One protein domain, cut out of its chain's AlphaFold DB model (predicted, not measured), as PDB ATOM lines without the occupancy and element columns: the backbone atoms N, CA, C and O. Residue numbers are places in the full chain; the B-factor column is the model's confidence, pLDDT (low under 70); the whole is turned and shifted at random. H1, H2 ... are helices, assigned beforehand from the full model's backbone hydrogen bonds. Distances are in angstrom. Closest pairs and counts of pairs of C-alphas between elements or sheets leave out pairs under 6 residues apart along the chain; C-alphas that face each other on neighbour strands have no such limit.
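AT A GLANCE: This is residues 66 to 147 of the 162 residues of the protein "Putative tail protein" of viral metagenome (UniProt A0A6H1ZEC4). Two long helices, H3 and H1, lie side by side and run opposite ways, making a rod; the short helix H2 packs across them where H1 ends and H3 begins, and the shorter H4 crosses H1 on the other side of the pair, nearer its middle. The turns around Gly 103 and Gly 133, at the two ends of H3, make the tips of the rod. The printed part has 82 residues with four named helices, in the order H1, H2, H3, H4, and no named strand; the class is all helix. The whole is only just compact, close to loose, with a radius of gyration of the C-alphas of 14.1 A, and its C-alphas span 46 by 20 by 17 A.

IN THESE COORDINATES: The longest helix, H3, holds residues 106 to 131 and measures 37.1 A from first to last C-alpha, from (260.340, 149.020, 323.265) to (283.468, 123.625, 337.168). H1 holds residues 66 to 85, is 28.3 A long, and begins with C-alpha 66 at (277.135, 118.700, 332.417). H2, residues 92 to 100, is 13.9 A long. H4, residues 140 to 146, is 10.1 A long and ends with C-alpha 146 at (273.526, 136.175, 342.919).

HOW THE PARTS SIT: H1 is the hub, touching the three other helices. H1 and H3 touch at a shallow tilt of 20 degrees, opposite ways; their closest C-alphas, of Glu 69 and Met 127, are 6.5 A apart. H2 touches H3 at residues 106 to 113 of H3 alone, at a steep tilt of 52 degrees, opposite ways, with the C-alphas of Ala 99 and Gly 109 closest at 4.2 A. H2 touches H1 at residues 77 to 84 of H1 alone, at a steep tilt of 62 degrees, the same way; the closest C-alphas, of Asp 81 and Arg 92, are 4.8 A apart. H4 touches H1 at residues 72 to 79 of H1 alone, only just about perpendicular at 70.0 degrees, with the C-alphas of Val 75 and Glu 140 closest at 6.4 A. H3 and H4 are close but not clearly touching: their closest C-alphas, of Ala 123 and Leu 143, are 7.4 A apart. H2 and H4 are apart. In H1, H3 and H4 every O i to N i+4 pair is within hydrogen-bond range; in H2 it is 2 of 5, beside 3 of 6 O i to N i+3 pairs.

THE WHOLE: The two C-alphas farthest apart, of Gly 103 and Gly 133, are 45.9 A apart. The printed part has no cut. The link from H2 to H3 is tight, and those from H1 to H2 and from H3 to H4 are short. The mean pLDDT of the printed part is 96.8, and no printed residue is under 70.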
ATOM      1  N   ASP A  66     278.154 118.405 333.427       89.12
ATOM      2  CA  ASP A  66     277.135 118.700 332.417       89.12
ATOM      3  C   ASP A  66     275.719 118.683 333.015       89.12
ATOM      4  O   ASP A  66     274.885 119.516 332.654       89.12
ATOM      5  N   ASP A  67     275.446 117.783 333.969       90.81
ATOM      6  CA  ASP A  67     274.184 117.785 334.721       90.81
ATOM      7  C   ASP A  67     274.030 119.079 335.522       90.81
ATOM      8  O   ASP A  67     272.978 119.715 335.474       90.81
ATOM      9  N   ILE A  68     275.097 119.504 336.202       90.88
ATOM     10  CA  ILE A  68     275.111 120.734 336.998       90.88
ATOM     11  C   ILE A  68     274.835 121.955 336.113       90.88
ATOM     12  O   ILE A  68     273.987 122.782 336.446       90.88
ATOM     13  N   GLU A  69     275.523 122.078 334.975       92.50
ATOM     14  CA  GLU A  69     275.307 123.189 334.042       92.50
ATOM     15  C   GLU A  69     273.876 123.208 333.498       92.50
ATOM     16  O   GLU A  69     273.237 124.266 333.480       92.50
ATOM     17  N   ARG A  70     273.352 122.049 333.085       95.12
ATOM     18  CA  ARG A  70     271.975 121.917 332.602       95.12
ATOM     19  C   ARG A  70     270.977 122.380 333.661       95.12
ATOM     20  O   ARG A  70     270.074 123.161 333.350       95.12
ATOM     21  N   ASP A  71     271.137 121.916 334.893       94.88
ATOM     22  CA  ASP A  71     270.179 122.163 335.966       94.88
ATOM     23  C   ASP A  71     270.203 123.640 336.401       94.88
ATOM     24  O   ASP A  71     269.146 124.270 336.513       94.88
ATOM     25  N   LEU A  72     271.389 124.247 336.534       96.44
ATOM     26  CA  LEU A  72     271.530 125.680 336.827       96.44
ATOM     27  C   LEU A  72     271.023 126.559 335.673       96.44
ATOM     28  O   LEU A  72     270.376 127.582 335.908       96.44
ATOM     29  N   THR A  73     271.241 126.150 334.421       97.81
ATOM     30  CA  THR A  73     270.690 126.841 333.245       97.81
ATOM     31  C   THR A  73     269.162 126.787 333.232       97.81
ATOM     32  O   THR A  73     268.502 127.770 332.886       97.81
ATOM     33  N   ALA A  74     268.566 125.662 333.639       98.25
ATOM     34  CA  ALA A  74     267.118 125.545 333.764       98.25
ATOM     35  C   ALA A  74     266.561 126.488 334.843       98.25
ATOM     36  O   ALA A  74     265.535 127.128 334.610       98.25
ATOM     37  N   VAL A  75     267.242 126.615 335.988       98.25
ATOM     38  CA  VAL A  75     266.888 127.585 337.041       98.25
ATOM     39  C   VAL A  75     266.953 129.018 336.508       98.25
ATOM     40  O   VAL A  75     265.976 129.758 336.634       98.25
ATOM     41  N   LEU A  76     268.063 129.396 335.863       98.56
ATOM     42  CA  LEU A  76     268.240 130.724 335.272       98.56
ATOM     43  C   LEU A  76     267.108 131.052 334.292       98.56
ATOM     44  O   LEU A  76     266.458 132.085 334.424       98.56
ATOM     45  N   ASN A  77     266.820 130.154 333.349       98.50
ATOM     46  CA  ASN A  77     265.770 130.369 332.355       98.50
ATOM     47  C   ASN A  77     264.390 130.553 332.999       98.50
ATOM     48  O   ASN A  77     263.680 131.489 332.633       98.50
ATOM     49  N   ARG A  78     264.031 129.724 333.993       98.50
ATOM     50  CA  ARG A  78     262.771 129.889 334.738       98.50
ATOM     51  C   ARG A  78     262.703 131.234 335.449       98.50
ATOM     52  O   ARG A  78     261.646 131.856 335.451       98.50
ATOM     53  N   HIS A  79     263.807 131.687 336.040       98.56
ATOM     54  CA  HIS A  79     263.861 132.991 336.692       98.56
ATOM     55  C   HIS A  79     263.651 134.136 335.690       98.56
ATOM     56  O   HIS A  79     262.815 135.007 335.926       98.56
ATOM     57  N   LEU A  80     264.341 134.105 334.544       98.75
ATOM     58  CA  LEU A  80     264.179 135.096 333.474       98.75
ATOM     59  C   LEU A  80     262.733 135.137 332.949       98.75
ATOM     60  O   LEU A  80     262.163 136.218 332.798       98.75
ATOM     61  N   ASP A  81     262.127 133.971 332.711       98.75
ATOM     62  CA  ASP A  81     260.733 133.862 332.265       98.75
ATOM     63  C   ASP A  81     259.757 134.381 333.340       98.75
ATOM     64  O   ASP A  81     258.824 135.119 333.025       98.75
ATOM     65  N   ALA A  82     259.996 134.078 334.621       98.44
ATOM     66  CA  ALA A  82     259.179 134.577 335.726       98.44
ATOM     67  C   ALA A  82     259.249 136.107 335.860       98.44
ATOM     68  O   ALA A  82     258.223 136.753 336.078       98.44
ATOM     69  N   VAL A  83     260.437 136.699 335.702       98.44
ATOM     70  CA  VAL A  83     260.616 138.158 335.720       98.44
ATOM     71  C   VAL A  83     259.915 138.805 334.525       98.44
ATOM     72  O   VAL A  83     259.182 139.773 334.718       98.44
ATOM     73  N   ALA A  84     260.031 138.239 333.320       98.56
ATOM     74  CA  ALA A  84     259.270 138.695 332.153       98.56
ATOM     75  C   ALA A  84     257.746 138.635 332.400       98.56
ATOM     76  O   ALA A  84     257.011 139.574 332.074       98.56
ATOM     77  N   GLY A  85     257.275 137.573 333.059       97.50
ATOM     78  CA  GLY A  85     255.877 137.384 333.444       97.50
ATOM     79  C   GLY A  85     255.317 138.477 334.362       97.50
ATOM     80  O   GLY A  85     254.127 138.788 334.277       97.50
ATOM     81  N   GLN A  86     256.156 139.155 335.157       96.00
ATOM     82  CA  GLN A  86     255.741 140.316 335.966       96.00
ATOM     83  C   GLN A  86     255.181 141.458 335.101       96.00
ATOM     84  O   GLN A  86     254.369 142.255 335.572       96.00
ATOM     85  N   ARG A  87     255.590 141.523 333.827       95.44
ATOM     86  CA  ARG A  87     255.125 142.486 332.818       95.44
ATOM     87  C   ARG A  87     254.204 141.853 331.767       95.44
ATOM     88  O   ARG A  87     253.968 142.442 330.719       95.44
ATOM     89  N   ARG A  88     253.614 140.689 332.079       94.19
ATOM     90  CA  ARG A  88     252.647 139.954 331.237       94.19
ATOM     91  C   ARG A  88     253.214 139.453 329.903       94.19
ATOM     92  O   ARG A  88     252.450 139.185 328.977       94.19
ATOM     93  N   TYR A  89     254.530 139.303 329.807       96.56
ATOM     94  CA  TYR A  89     255.142 138.556 328.715       96.56
ATOM     95  C   TYR A  89     255.039 137.054 328.999       96.56
ATOM     96  O   TYR A  89     255.166 136.620 330.140       96.56
ATOM     97  N   ASP A  90     254.807 136.260 327.960       96.06
ATOM     98  CA  ASP A  90     254.744 134.796 328.026       96.06
ATOM     99  C   ASP A  90     256.118 134.151 328.248       96.06
ATOM    100  O   ASP A  90     256.196 133.059 328.807       96.06
ATOM    101  N   SER A  91     257.199 134.810 327.821       98.25
ATOM    102  CA  SER A  91     258.565 134.314 327.995       98.25
ATOM    103  C   SER A  91     259.601 135.437 327.951       98.25
ATOM    104  O   SER A  91     259.340 136.550 327.478       98.25
ATOM    105  N   ARG A  92     260.834 135.126 328.362       98.44
ATOM    106  CA  ARG A  92     261.996 136.008 328.170       98.44
ATOM    107  C   ARG A  92     262.208 136.379 326.702       98.44
ATOM    108  O   ARG A  92     262.666 137.483 326.406       98.44
ATOM    109  N   PHE A  93     261.845 135.489 325.776       98.31
ATOM    110  CA  PHE A  93     261.961 135.732 324.340       98.31
ATOM    111  C   PHE A  93     261.015 136.832 323.878       98.31
ATOM    112  O   PHE A  93     261.441 137.740 323.174       98.31
ATOM    113  N   THR A  94     259.748 136.805 324.286       97.69
ATOM    114  CA  THR A  94     258.792 137.821 323.831       97.69
ATOM    115  C   THR A  94     259.012 139.174 324.482       97.69
ATOM    116  O   THR A  94     258.739 140.183 323.833       97.69
ATOM    117  N   CYS A  95     259.554 139.210 325.704       98.31
ATOM    118  CA  CYS A  95     259.987 140.446 326.349       98.31
ATOM    119  C   CYS A  95     261.203 141.056 325.628       98.31
ATOM    120  O   CYS A  95     261.110 142.156 325.082       98.31
ATOM    121  N   SER A  96     262.312 140.310 325.533       98.25
ATOM    122  CA  SER A  96     263.547 140.773 324.872       98.25
ATOM    123  C   SER A  96     263.337 141.151 323.403       98.25
ATOM    124  O   SER A  96     263.874 142.161 322.945       98.25
ATOM    125  N   LEU A  97     262.484 140.419 322.675       98.12
ATOM    126  CA  LEU A  97     262.138 140.715 321.284       98.12
ATOM    127  C   LEU A  97     261.636 142.156 321.105       98.12
ATOM    128  O   LEU A  97     261.918 142.771 320.076       98.12
ATOM    129  N   ARG A  98     260.934 142.731 322.096       98.00
ATOM    130  CA  ARG A  98     260.400 144.103 322.006       98.00
ATOM    131  C   ARG A  98     261.477 145.168 321.873       98.00
ATOM    132  O   ARG A  98     261.186 146.202 321.280       98.00
ATOM    133  N   ALA A  99     262.711 144.907 322.304       98.19
ATOM    134  CA  ALA A  99     263.819 145.847 322.142       98.19
ATOM    135  C   ALA A  99     264.028 146.274 320.672       98.19
ATOM    136  O   ALA A  99     264.377 147.428 320.393       98.19
ATOM    137  N   GLY A 100     263.773 145.353 319.732       97.69
ATOM    138  CA  GLY A 100     263.991 145.544 318.297       97.69
ATOM    139  C   GLY A 100     262.870 146.267 317.544       97.69
ATOM    140  O   GLY A 100     263.061 146.608 316.379       97.69
ATOM    141  N   PHE A 101     261.718 146.528 318.173       97.19
ATOM    142  CA  PHE A 101     260.554 147.106 317.493       97.19
ATOM    143  C   PHE A 101     260.174 148.461 318.097       97.19
ATOM    144  O   PHE A 101     259.895 148.522 319.295       97.19
ATOM    145  N   PRO A 102     260.107 149.546 317.301       97.75
ATOM    146  CA  PRO A 102     259.574 150.821 317.766       97.75
ATOM    147  C   PRO A 102     258.135 150.679 318.272       97.75
ATOM    148  O   PRO A 102     257.286 150.091 317.602       97.75
ATOM    149  N   GLY A 103     257.854 151.232 319.450       96.19
ATOM    150  CA  GLY A 103     256.524 151.185 320.049       96.19
ATOM    151  C   GLY A 103     256.544 151.369 321.566       96.19
ATOM    152  O   GLY A 103     257.615 151.483 322.163       96.19
ATOM    153  N   PRO A 104     255.365 151.363 322.210       96.31
ATOM    154  CA  PRO A 104     255.238 151.654 323.639       96.31
ATOM    155  C   PRO A 104     255.948 150.633 324.546       96.31
ATOM    156  O   PRO A 104     256.311 150.968 325.663       96.31
ATOM    157  N   PHE A 105     256.196 149.413 324.059       97.50
ATOM    158  CA  PHE A 105     256.875 148.339 324.801       97.50
ATOM    159  C   PHE A 105     258.387 148.255 324.532       97.50
ATOM    160  O   PHE A 105     259.050 147.357 325.049       97.50
ATOM    161  N   GLN A 106     258.941 149.132 323.686       98.06
ATOM    162  CA  GLN A 106     260.340 149.020 323.265       98.06
ATOM    163  C   GLN A 106     261.308 149.187 324.436       98.06
ATOM    164  O   GLN A 106     262.278 148.438 324.544       98.06
ATOM    165  N   GLU A 107     261.045 150.162 325.304       98.12
ATOM    166  CA  GLU A 107     261.942 150.481 326.414       98.12
ATOM    167  C   GLU A 107     261.972 149.367 327.463       98.12
ATOM    168  O   GLU A 107     263.048 148.975 327.903       98.12
ATOM    169  N   GLU A 108     260.818 148.766 327.784       97.75
ATOM    170  CA  GLU A 108     260.767 147.563 328.627       97.75
ATOM    171  C   GLU A 108     261.605 146.427 328.034       97.75
ATOM    172  O   GLU A 108     262.402 145.819 328.747       97.75
ATOM    173  N   GLY A 109     261.481 146.181 326.725       98.38
ATOM    174  CA  GLY A 109     262.275 145.162 326.040       98.38
ATOM    175  C   GLY A 109     263.778 145.435 326.087       98.38
ATOM    176  O   GLY A 109     264.555 144.505 326.289       98.38
ATOM    177  N   ARG A 110     264.207 146.696 325.930       98.62
ATOM    178  CA  ARG A 110     265.627 147.092 326.009       98.62
ATOM    179  C   ARG A 110     266.200 146.885 327.404       98.62
ATOM    180  O   ARG A 110     267.266 146.287 327.531       98.62
ATOM    181  N   VAL A 111     265.482 147.343 328.429       98.69
ATOM    182  CA  VAL A 111     265.874 147.161 329.832       98.69
ATOM    183  C   VAL A 111     265.959 145.676 330.171       98.69
ATOM    184  O   VAL A 111     266.966 145.230 330.718       98.69
ATOM    185  N   PHE A 112     264.945 144.893 329.796       98.75
ATOM    186  CA  PHE A 112     264.942 143.457 330.052       98.75
ATOM    187  C   PHE A 112     266.072 142.734 329.323       98.75
ATOM    188  O   PHE A 112     266.731 141.899 329.929       98.75
ATOM    189  N   ALA A 113     266.323 143.044 328.047       98.62
ATOM    190  CA  ALA A 113     267.399 142.412 327.284       98.62
ATOM    191  C   ALA A 113     268.776 142.691 327.908       98.62
ATOM    192  O   ALA A 113     269.556 141.762 328.104       98.62
ATOM    193  N   ALA A 114     269.044 143.942 328.296       98.69
ATOM    194  CA  ALA A 114     270.292 144.311 328.961       98.69
ATOM    195  C   ALA A 114     270.454 143.618 330.326       98.69
ATOM    196  O   ALA A 114     271.525 143.099 330.643       98.69
ATOM    197  N   TRP A 115     269.384 143.571 331.125       98.81
ATOM    198  CA  TRP A 115     269.370 142.853 332.400       98.81
ATOM    199  C   TRP A 115     269.575 141.341 332.215       98.81
ATOM    200  O   TRP A 115     270.372 140.733 332.925       98.81
ATOM    201  N   MET A 116     268.903 140.739 331.234       98.69
ATOM    202  CA  MET A 116     269.018 139.319 330.906       98.69
ATOM    203  C   MET A 116     270.454 138.947 330.524       98.69
ATOM    204  O   MET A 116     270.960 137.935 331.008       98.69
ATOM    205  N   ASP A 117     271.133 139.765 329.717       98.50
ATOM    206  CA  ASP A 117     272.543 139.546 329.377       98.50
ATOM    207  C   ASP A 117     273.449 139.634 330.612       98.50
ATOM    208  O   ASP A 117     274.338 138.799 330.785       98.50
ATOM    209  N   ALA A 118     273.193 140.580 331.521       98.69
ATOM    210  CA  ALA A 118     273.926 140.669 332.784       98.69
ATOM    211  C   ALA A 118     273.705 139.428 333.672       98.69
ATOM    212  O   ALA A 118     274.662 138.899 334.243       98.69
ATOM    213  N   CYS A 119     272.472 138.917 333.744       98.69
ATOM    214  CA  CYS A 119     272.149 137.667 334.434       98.69
ATOM    215  C   CYS A 119     272.850 136.460 333.801       98.69
ATOM    216  O   CYS A 119     273.433 135.653 334.523       98.69
ATOM    217  N   ASN A 120     272.839 136.349 332.469       98.25
ATOM    218  CA  ASN A 120     273.533 135.283 331.745       98.25
ATOM    219  C   ASN A 120     275.037 135.308 332.044       98.25
ATOM    220  O   ASN A 120     275.605 134.284 332.412       98.25
ATOM    221  N   MET A 121     275.671 136.481 331.966       98.31
ATOM    222  CA  MET A 121     277.094 136.631 332.278       98.31
ATOM    223  C   MET A 121     277.419 136.237 333.723       98.31
ATOM    224  O   MET A 121     278.372 135.492 333.952       98.31
ATOM    225  N   ALA A 122     276.617 136.683 334.696       98.06
ATOM    226  CA  ALA A 122     276.803 136.321 336.100       98.06
ATOM    227  C   ALA A 122     276.637 134.807 336.332       98.06
ATOM    228  O   ALA A 122     277.454 134.187 337.015       98.06
ATOM    229  N   ALA A 123     275.611 134.200 335.733       97.69
ATOM    230  CA  ALA A 123     275.340 132.775 335.864       97.69
ATOM    231  C   ALA A 123     276.432 131.916 335.209       97.69
ATOM    232  O   ALA A 123     276.882 130.946 335.816       97.69
ATOM    233  N   TYR A 124     276.913 132.283 334.017       96.25
ATOM    234  CA  TYR A 124     277.998 131.558 333.355       96.25
ATOM    235  C   TYR A 124     279.321 131.669 334.109       96.25
ATOM    236  O   TYR A 124     280.034 130.672 334.215       96.25
ATOM    237  N   GLN A 125     279.629 132.832 334.694       97.06
ATOM    238  CA  GLN A 125     280.802 132.959 335.559       97.06
ATOM    239  C   GLN A 125     280.685 132.042 336.781       97.06
ATOM    240  O   GLN A 125     281.623 131.316 337.100       97.06
ATOM    241  N   LEU A 126     279.514 132.008 337.422       96.06
ATOM    242  CA  LEU A 126     279.266 131.110 338.544       96.06
ATOM    243  C   LEU A 126     279.451 129.641 338.141       96.06
ATOM    244  O   LEU A 126     280.097 128.885 338.864       96.06
ATOM    245  N   MET A 127     278.893 129.223 337.001       94.75
ATOM    246  CA  MET A 127     279.040 127.851 336.501       94.75
ATOM    247  C   MET A 127     280.505 127.518 336.196       94.75
ATOM    248  O   MET A 127     280.944 126.402 336.467       94.75
ATOM    249  N   ALA A 128     281.278 128.476 335.676       95.00
ATOM    250  CA  ALA A 128     282.712 128.314 335.462       95.00
ATOM    251  C   ALA A 128     283.469 128.115 336.787       95.00
ATOM    252  O   ALA A 128     284.302 127.214 336.873       95.00
ATOM    253  N   ASP A 129     283.134 128.878 337.830       95.12
ATOM    254  CA  ASP A 129     283.733 128.732 339.164       95.12
ATOM    255  C   ASP A 129     283.406 127.362 339.789       95.12
ATOM    256  O   ASP A 129     284.266 126.701 340.375       95.12
ATOM    257  N   VAL A 130     282.168 126.888 339.609       94.56
ATOM    258  CA  VAL A 130     281.749 125.545 340.040       94.56
ATOM    259  C   VAL A 130     282.545 124.465 339.308       94.56
ATOM    260  O   VAL A 130     283.101 123.571 339.944       94.56
ATOM    261  N   LYS A 131     282.673 124.566 337.978       90.75
ATOM    262  CA  LYS A 131     283.468 123.625 337.168       90.75
ATOM    263  C   LYS A 131     284.952 123.638 337.534       90.75
ATOM    264  O   LYS A 131     285.600 122.598 337.482       90.75
ATOM    265  N   ALA A 132     285.488 124.797 337.911       92.50
ATOM    266  CA  ALA A 132     286.863 124.943 338.376       92.50
ATOM    267  C   ALA A 132     287.079 124.427 339.812       92.50
ATOM    268  O   ALA A 132     288.217 124.390 340.280       92.50
ATOM    269  N   GLY A 133     286.010 124.059 340.529       92.31
ATOM    270  CA  GLY A 133     286.066 123.659 341.935       92.31
ATOM    271  C   GLY A 133     286.368 124.813 342.896       92.31
ATOM    272  O   GLY A 133     286.621 124.573 344.075       92.31
ATOM    273  N   SER A 134     286.343 126.063 342.424       94.69
ATOM    274  CA  SER A 134     286.538 127.255 343.258       94.69
ATOM    275  C   SER A 134     285.261 127.666 343.997       94.69
ATOM    276  O   SER A 134     285.312 128.490 344.911       94.69
ATOM    277  N   ARG A 135     284.120 127.069 343.631       92.88
ATOM    278  CA  ARG A 135     282.814 127.293 344.248       92.88
ATOM    279  C   ARG A 135     282.041 125.980 344.383       92.88
ATOM    280  O   ARG A 135     282.086 125.134 343.497       92.88
ATOM    281  N   ALA A 136     281.287 125.831 345.469       94.94
ATOM    282  CA  ALA A 136     280.288 124.770 345.578       94.94
ATOM    283  C   ALA A 136     279.107 125.026 344.623       94.94
ATOM    284  O   ALA A 136     278.779 126.180 344.331       94.94
ATOM    285  N   VAL A 137     278.446 123.958 344.170       95.00
ATOM    286  CA  VAL A 137     277.200 124.062 343.395       95.00
ATOM    287  C   VAL A 137     276.167 124.830 344.234       95.00
ATOM    288  O   VAL A 137     275.860 124.378 345.339       95.00
ATOM    289  N   PRO A 138     275.646 125.984 343.772       96.94
ATOM    290  CA  PRO A 138     274.670 126.740 344.540       96.94
ATOM    291  C   PRO A 138     273.303 126.057 344.503       96.94
ATOM    292  O   PRO A 138     272.940 125.376 343.543       96.94
ATOM    293  N   THR A 139     272.502 126.326 345.523       96.44
ATOM    294  CA  THR A 139     271.060 126.086 345.478       96.44
ATOM    295  C   THR A 139     270.372 127.035 344.487       96.44
ATOM    296  O   THR A 139     270.910 128.078 344.111       96.44
ATOM    297  N   GLU A 140     269.134 126.715 344.095       96.69
ATOM    298  CA  GLU A 140     268.310 127.588 343.242       96.69
ATOM    299  C   GLU A 140     268.143 128.995 343.839       96.69
ATOM    300  O   GLU A 140     268.296 129.990 343.132       96.69
ATOM    301  N   ALA A 141     267.908 129.092 345.151       96.88
ATOM    302  CA  ALA A 141     267.770 130.374 345.835       96.88
ATOM    303  C   ALA A 141     269.075 131.186 345.817       96.88
ATOM    304  O   ALA A 141     269.047 132.386 345.552       96.88
ATOM    305  N   GLU A 142     270.219 130.544 346.060       97.69
ATOM    306  CA  GLU A 142     271.526 131.212 346.032       97.69
ATOM    307  C   GLU A 142     271.906 131.681 344.628       97.69
ATOM    308  O   GLU A 142     272.467 132.769 344.490       97.69
ATOM    309  N   LEU A 143     271.587 130.896 343.591       97.69
ATOM    310  CA  LEU A 143     271.778 131.325 342.208       97.69
ATOM    311  C   LEU A 143     270.959 132.587 341.933       97.69
ATOM    312  O   LEU A 143     271.523 133.568 341.469       97.69
ATOM    313  N   ILE A 144     269.663 132.589 342.264       97.50
ATOM    314  CA  ILE A 144     268.776 133.739 342.030       97.50
ATOM    315  C   ILE A 144     269.249 134.981 342.797       97.50
ATOM    316  O   ILE A 144     269.259 136.070 342.235       97.50
ATOM    317  N   VAL A 145     269.683 134.831 344.053       97.62
ATOM    318  CA  VAL A 145     270.217 135.942 344.864       97.62
ATOM    319  C   VAL A 145     271.504 136.525 344.269       97.62
ATOM    320  O   VAL A 145     271.772 137.711 344.443       97.62
ATOM    321  N   ALA A 146     272.302 135.716 343.570       96.56
ATOM    322  CA  ALA A 146     273.526 136.175 342.919       96.56
ATOM    323  C   ALA A 146     273.278 136.944 341.606       96.56
ATOM    324  O   ALA A 146     274.208 137.565 341.089       96.56
ATOM    325  N   LEU A 147     272.061 136.899 341.052       98.31
ATOM    326  CA  LEU A 147     271.726 137.607 339.819       98.31
ATOM    327  C   LEU A 147     271.437 139.096 340.089       98.31
ATOM    328  O   LEU A 147     270.887 139.444 341.136       98.31
TER     329      LEU A 147